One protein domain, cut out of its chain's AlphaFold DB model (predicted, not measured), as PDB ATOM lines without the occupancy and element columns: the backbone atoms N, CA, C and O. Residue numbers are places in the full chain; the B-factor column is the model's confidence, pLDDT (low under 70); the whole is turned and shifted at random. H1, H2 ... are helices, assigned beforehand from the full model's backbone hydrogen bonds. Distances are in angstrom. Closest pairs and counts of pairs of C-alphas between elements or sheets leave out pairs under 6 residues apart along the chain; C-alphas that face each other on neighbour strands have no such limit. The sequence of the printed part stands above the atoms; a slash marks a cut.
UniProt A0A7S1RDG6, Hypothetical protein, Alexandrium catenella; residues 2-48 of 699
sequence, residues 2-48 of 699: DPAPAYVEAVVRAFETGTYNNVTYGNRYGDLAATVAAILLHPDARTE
ATOM      1  N   ASP A   2      30.031 -21.140 -10.970       45.47
ATOM      2  CA  ASP A   2      28.705 -20.747 -11.425       45.47
ATOM      3  C   ASP A   2      28.589 -19.270 -11.012       45.47
ATOM      4  O   ASP A   2      28.353 -18.995  -9.832       45.47
ATOM      5  N   PRO A   3      29.010 -18.316 -11.871       60.09
ATOM      6  CA  PRO A   3      28.998 -16.908 -11.503       60.09
ATOM      7  C   PRO A   3      27.567 -16.500 -11.164       60.09
ATOM      8  O   PRO A   3      26.631 -16.864 -11.874       60.09
ATOM      9  N   ALA A   4      27.388 -15.720 -10.095       63.34
ATOM     10  CA  ALA A   4      26.071 -15.190  -9.787       63.34
ATOM     11  C   ALA A   4      25.524 -14.437 -11.018       63.34
ATOM     12  O   ALA A   4      26.292 -13.726 -11.676       63.34
ATOM     13  N   PRO A   5      24.219 -14.536 -11.332       67.25
ATOM     14  CA  PRO A   5      23.634 -13.843 -12.479       67.25
ATOM     15  C   PRO A   5      23.971 -12.344 -12.525       67.25
ATOM     16  O   PRO A   5      24.230 -11.803 -13.595       67.25
ATOM     17  N   ALA A   6      24.075 -11.700 -11.355       73.44
ATOM     18  CA  ALA A   6      24.476 -10.300 -11.221       73.44
ATOM     19  C   ALA A   6      25.912 -10.023 -11.707       73.44
ATOM     20  O   ALA A   6      26.166  -8.991 -12.325       73.44
ATOM     21  N   TYR A   7      26.845 -10.950 -11.476       77.12
ATOM     22  CA  TYR A   7      28.218 -10.829 -11.960       77.12
ATOM     23  C   TYR A   7      28.288 -10.956 -13.484       77.12
ATOM     24  O   TYR A   7      28.948 -10.148 -14.137       77.12
ATOM     25  N   VAL A   8      27.557 -11.915 -14.062       75.38
ATOM     26  CA  VAL A   8      27.459 -12.064 -15.524       75.38
ATOM     27  C   VAL A   8      26.861 -10.805 -16.148       75.38
ATOM     28  O   VAL A   8      27.424 -10.269 -17.098       75.38
ATOM     29  N   GLU A   9      25.770 -10.287 -15.578       80.81
ATOM     30  CA  GLU A   9      25.133  -9.057 -16.052       80.81
ATOM     31  C   GLU A   9      26.089  -7.857 -15.992       80.81
ATOM     32  O   GLU A   9      26.151  -7.070 -16.935       80.81
ATOM     33  N   ALA A  10      26.886  -7.733 -14.927       85.06
ATOM     34  CA  ALA A  10      27.862  -6.657 -14.791       85.06
ATOM     35  C   ALA A  10      28.975  -6.721 -15.853       85.06
ATOM     36  O   ALA A  10      29.370  -5.682 -16.385       85.06
ATOM     37  N   VAL A  11      29.462  -7.923 -16.180       82.69
ATOM     38  CA  VAL A  11      30.484  -8.132 -17.221       82.69
ATOM     39  C   VAL A  11      29.916  -7.848 -18.608       82.69
ATOM     40  O   VAL A  11      30.549  -7.130 -19.381       82.69
ATOM     41  N   VAL A  12      28.713  -8.351 -18.908       85.00
ATOM     42  CA  VAL A  12      28.021  -8.074 -20.176       85.00
ATOM     43  C   VAL A  12      27.789  -6.576 -20.325       85.00
ATOM     44  O   VAL A  12      28.192  -5.999 -21.327       85.00
ATOM     45  N   ARG A  13      27.244  -5.910 -19.301       88.69
ATOM     46  CA  ARG A  13      27.012  -4.465 -19.351       88.69
ATOM     47  C   ARG A  13      28.308  -3.701 -19.605       88.69
ATOM     48  O   ARG A  13      28.316  -2.823 -20.456       88.69
ATOM     49  N   ALA A  14      29.404  -4.051 -18.932       89.75
ATOM     50  CA  ALA A  14      30.689  -3.393 -19.151       89.75
ATOM     51  C   ALA A  14      31.238  -3.598 -20.573       89.75
ATOM     52  O   ALA A  14      31.787  -2.659 -21.151       89.75
ATOM     53  N   PHE A  15      31.051  -4.789 -21.151       87.75
ATOM     54  CA  PHE A  15      31.388  -5.073 -22.549       87.75
ATOM     55  C   PHE A  15      30.564  -4.217 -23.518       87.75
ATOM     56  O   PHE A  15      31.104  -3.681 -24.485       87.75
ATOM     57  N   GLU A  16      29.269  -4.054 -23.253       87.38
ATOM     58  CA  GLU A  16      28.365  -3.274 -24.100       87.38
ATOM     59  C   GLU A  16      28.607  -1.764 -23.994       87.38
ATOM     60  O   GLU A  16      28.575  -1.060 -25.004       87.38
ATOM     61  N   THR A  17      28.833  -1.256 -22.780       89.50
ATOM     62  CA  THR A  17      28.870   0.187 -22.507       89.50
ATOM     63  C   THR A  17      30.271   0.785 -22.532       89.50
ATOM     64  O   THR A  17      30.398   2.003 -22.644       89.50
ATOM     65  N   GLY A  18      31.318  -0.029 -22.380       90.31
ATOM     66  CA  GLY A  18      32.683   0.453 -22.160       90.31
ATOM     67  C   GLY A  18      32.898   1.125 -20.805       90.31
ATOM     68  O   GLY A  18      33.903   1.811 -20.591       90.31
ATOM     69  N   THR A  19      31.973   0.912 -19.865       89.75
ATOM     70  CA  THR A  19      31.999   1.524 -18.537       89.75
ATOM     71  C   THR A  19      31.848   0.490 -17.430       89.75
ATOM     72  O   THR A  19      31.033  -0.424 -17.512       89.75
ATOM     73  N   TYR A  20      32.612   0.653 -16.351       91.31
ATOM     74  CA  TYR A  20      32.461  -0.150 -15.141       91.31
ATOM     75  C   TYR A  20      32.801   0.684 -13.898       91.31
ATOM     76  O   TYR A  20      33.788   1.416 -13.901       91.31
ATOM     77  N   ASN A  21      31.980   0.610 -12.841       89.25
ATOM     78  CA  ASN A  21      32.130   1.403 -11.606       89.25
ATOM     79  C   ASN A  21      32.379   2.906 -11.846       89.25
ATOM     80  O   ASN A  21      33.268   3.505 -11.244       89.25
ATOM     81  N   ASN A  22      31.588   3.522 -12.731       89.88
ATOM     82  CA  ASN A  22      31.698   4.938 -13.121       89.88
ATOM     83  C   ASN A  22      33.031   5.333 -13.785       89.88
ATOM     84  O   ASN A  22      33.305   6.521 -13.944       89.88
ATOM     85  N   VAL A  23      33.845   4.360 -14.203       90.19
ATOM     86  CA  VAL A  23      35.036   4.580 -15.028       90.19
ATOM     87  C   VAL A  23      34.719   4.171 -16.459       90.19
ATOM     88  O   VAL A  23      34.258   3.056 -16.710       90.19
ATOM     89  N   THR A  24      34.967   5.078 -17.400       91.88
ATOM     90  CA  THR A  24      34.857   4.815 -18.839       91.88
ATOM     91  C   THR A  24      36.221   4.407 -19.372       91.88
ATOM     92  O   THR A  24      37.155   5.206 -19.350       91.88
ATOM     93  N   TYR A  25      36.330   3.168 -19.841       85.75
ATOM     94  CA  TYR A  25      37.550   2.620 -20.441       85.75
ATOM     95  C   TYR A  25      37.562   2.827 -21.961       85.75
ATOM     96  O   TYR A  25      38.616   3.062 -22.549       85.75
ATOM     97  N   GLY A  26      36.371   2.870 -22.555       78.38
ATOM     98  CA  GLY A  26      36.133   3.306 -23.921       78.38
ATOM     99  C   GLY A  26      34.642   3.496 -24.178       78.38
ATOM    100  O   GLY A  26      33.822   3.448 -23.268       78.38
ATOM    101  N   ASN A  27      34.289   3.814 -25.420       71.94
ATOM    102  CA  ASN A  27      32.955   4.288 -25.803       71.94
ATOM    103  C   ASN A  27      32.341   3.478 -26.954       71.94
ATOM    104  O   ASN A  27      31.562   4.009 -27.746       71.94
ATOM    105  N   ARG A  28      32.729   2.206 -27.088       69.56
ATOM    106  CA  ARG A  28      32.248   1.306 -28.138       69.56
ATOM    107  C   ARG A  28      31.773  -0.002 -27.524       69.56
ATOM    108  O   ARG A  28      32.361  -0.479 -26.560       69.56
ATOM    109  N   TYR A  29      30.755  -0.586 -28.144       77.88
ATOM    110  CA  TYR A  29      30.369  -1.970 -27.900       77.88
ATOM    111  C   TYR A  29      31.578  -2.888 -28.134       77.88
ATOM    112  O   TYR A  29      32.249  -2.775 -29.164       77.88
ATOM    113  N   GLY A  30      31.851  -3.779 -27.188       71.19
ATOM    114  CA  GLY A  30      32.990  -4.692 -27.218       71.19
ATOM    115  C   GLY A  30      34.254  -4.186 -26.524       71.19
ATOM    116  O   GLY A  30      35.356  -4.607 -26.879       71.19
ATOM    117  N   ASP A  31      34.131  -3.280 -25.551       80.38
ATOM    118  CA  ASP A  31      35.288  -2.740 -24.837       80.38
ATOM    119  C   ASP A  31      35.884  -3.760 -23.852       80.38
ATOM    120  O   ASP A  31      35.367  -4.027 -22.761       80.38
ATOM    121  N   LEU A  32      37.018  -4.340 -24.239       73.38
ATOM    122  CA  LEU A  32      37.687  -5.372 -23.451       73.38
ATOM    123  C   LEU A  32      38.289  -4.833 -22.148       73.38
ATOM    124  O   LEU A  32      38.402  -5.587 -21.186       73.38
ATOM    125  N   ALA A  33      38.656  -3.552 -22.079       70.38
ATOM    126  CA  ALA A  33      39.242  -2.980 -20.871       70.38
ATOM    127  C   ALA A  33      38.181  -2.807 -19.774       70.38
ATOM    128  O   ALA A  33      38.418  -3.207 -18.632       70.38
ATOM    129  N   ALA A  34      36.988  -2.319 -20.127       80.69
ATOM    130  CA  ALA A  34      35.838  -2.278 -19.227       80.69
ATOM    131  C   ALA A  34      35.394  -3.684 -18.809       80.69
ATOM    132  O   ALA A  34      35.121  -3.923 -17.634       80.69
ATOM    133  N   THR A  35      35.388  -4.628 -19.752       76.75
ATOM    134  CA  THR A  35      35.056  -6.037 -19.490       76.75
ATOM    135  C   THR A  35      36.015  -6.655 -18.473       76.75
ATOM    136  O   THR A  35      35.584  -7.235 -17.480       76.75
ATOM    137  N   VAL A  36      37.325  -6.488 -18.670       73.75
ATOM    138  CA  VAL A  36      38.353  -6.975 -17.737       73.75
ATOM    139  C   VAL A  36      38.233  -6.283 -16.379       73.75
ATOM    140  O   VAL A  36      38.356  -6.941 -15.348       73.75
ATOM    141  N   ALA A  37      37.951  -4.979 -16.351       75.19
ATOM    142  CA  ALA A  37      37.704  -4.265 -15.105       75.19
ATOM    143  C   ALA A  37      36.493  -4.841 -14.357       75.19
ATOM    144  O   ALA A  37      36.595  -5.105 -13.162       75.19
ATOM    145  N   ALA A  38      35.387  -5.113 -15.048       81.56
ATOM    146  CA  ALA A  38      34.217  -5.748 -14.453       81.56
ATOM    147  C   ALA A  38      34.547  -7.138 -13.898       81.56
ATOM    148  O   ALA A  38      34.239  -7.421 -12.744       81.56
ATOM    149  N   ILE A  39      35.255  -7.965 -14.670       74.38
ATOM    150  CA  ILE A  39      35.680  -9.306 -14.250       74.38
ATOM    151  C   ILE A  39      36.535  -9.252 -12.973       74.38
ATOM    152  O   ILE A  39      36.329 -10.019 -12.041       74.38
ATOM    153  N   LEU A  40      37.508  -8.343 -12.901       70.94
ATOM    154  CA  LEU A  40      38.481  -8.317 -11.801       70.94
ATOM    155  C   LEU A  40      37.999  -7.557 -10.560       70.94
ATOM    156  O   LEU A  40      38.496  -7.775  -9.448       70.94
ATOM    157  N   LEU A  41      37.107  -6.587 -10.744       76.69
ATOM    158  CA  LEU A  41      36.743  -5.643  -9.694       76.69
ATOM    159  C   LEU A  41      35.356  -5.901  -9.096       76.69
ATOM    160  O   LEU A  41      35.068  -5.334  -8.039       76.69
ATOM    161  N   HIS A  42      34.537  -6.761  -9.710       78.81
ATOM    162  CA  HIS A  42      33.226  -7.108  -9.171       78.81
ATOM    163  C   HIS A  42      33.335  -7.744  -7.780       78.81
ATOM    164  O   HIS A  42      34.210  -8.587  -7.567       78.81
ATOM    165  N   PRO A  43      32.457  -7.384  -6.824       71.69
ATOM    166  CA  PRO A  43      32.455  -7.981  -5.494       71.69
ATOM    167  C   PRO A  43      32.421  -9.510  -5.532       71.69
ATOM    168  O   PRO A  43      33.214 -10.127  -4.837       71.69
ATOM    169  N   ASP A  44      31.617 -10.122  -6.405       66.94
ATOM    170  CA  ASP A  44      31.557 -11.591  -6.538       66.94
ATOM    171  C   ASP A  44      32.833 -12.233  -7.097       66.94
ATOM    172  O   ASP A  44      33.074 -13.417  -6.879       66.94
ATOM    173  N   ALA A  45      33.695 -11.464  -7.770       60.88
ATOM    174  CA  ALA A  45      35.040 -11.923  -8.116       60.88
ATOM    175  C   ALA A  45      35.984 -11.935  -6.894       60.88
ATOM    176  O   ALA A  45      37.120 -12.400  -6.982       60.88
ATOM    177  N   ARG A  46      35.522 -11.400  -5.754       58.31
ATOM    178  CA  ARG A  46      36.271 -11.167  -4.512       58.31
ATOM    179  C   ARG A  46      35.578 -11.725  -3.253       58.31
ATOM    180  O   ARG A  46      36.150 -11.589  -2.173       58.31
ATOM    181  N   THR A  47      34.376 -12.304  -3.351       57.38
ATOM    182  CA  THR A  47      33.601 -12.816  -2.201       57.38
ATOM    183  C   THR A  47      34.157 -14.134  -1.642       57.38
ATOM    184  O   THR A  47      34.979 -14.820  -2.254       57.38
ATOM    185  N   GLU A  48      33.697 -14.477  -0.430       50.19
ATOM    186  CA  GLU A  48      34.271 -15.435   0.537       50.19
ATOM    187  C   GLU A  48      34.434 -16.894   0.067       50.19
ATOM    188  O   GLU A  48      35.098 -17.683   0.741       50.19
TER     189      GLU A  48
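What this domain is: This is residues 2 to 48 of the 699 residues of the protein "Hypothetical protein" of Alexandrium catenella (UniProt A0A7S1RDG6). Two helices side by side, H1 and the shorter H2, form a helical hairpin; a long loop joins them at one end of a rod, and the last printed residues run out to the other end. Within that loop, residues 19 to 20 pair antiparallel with residues 23 to 24. The printed part has 47 residues, with H1 then H2 and no named strand; its class is all helix, though named elements hold 23 residues, under half. It is compact, with a radius of gyration of the C-alphas of 10.0 A and spans of 32 by 15 by 14 A.

Where its parts are: H1, residues 5 to 17, is 18.0 A long and begins at C-alpha 5 (23.634, -13.843, -12.479). H2, residues 32 to 41, is 13.8 A long and ends at C-alpha 41 (36.743, -5.643, -9.694).

How they stand to each other: H1 and H2 touch, the closest C-alphas being those of Phe 15 and Thr 35, 4.9 A apart. They run opposite ways at a shallow tilt of 29 degrees. In both, every O i to N i+4 pair is within hydrogen-bond range.

The domain as a whole: The C-alphas farthest apart, of Arg 28 and Glu 48, are 33.3 A apart. The printed part has no cut; the 14-residue link is long. Residues 2 to 5, 28 and 44 to 48 have pLDDT under 70.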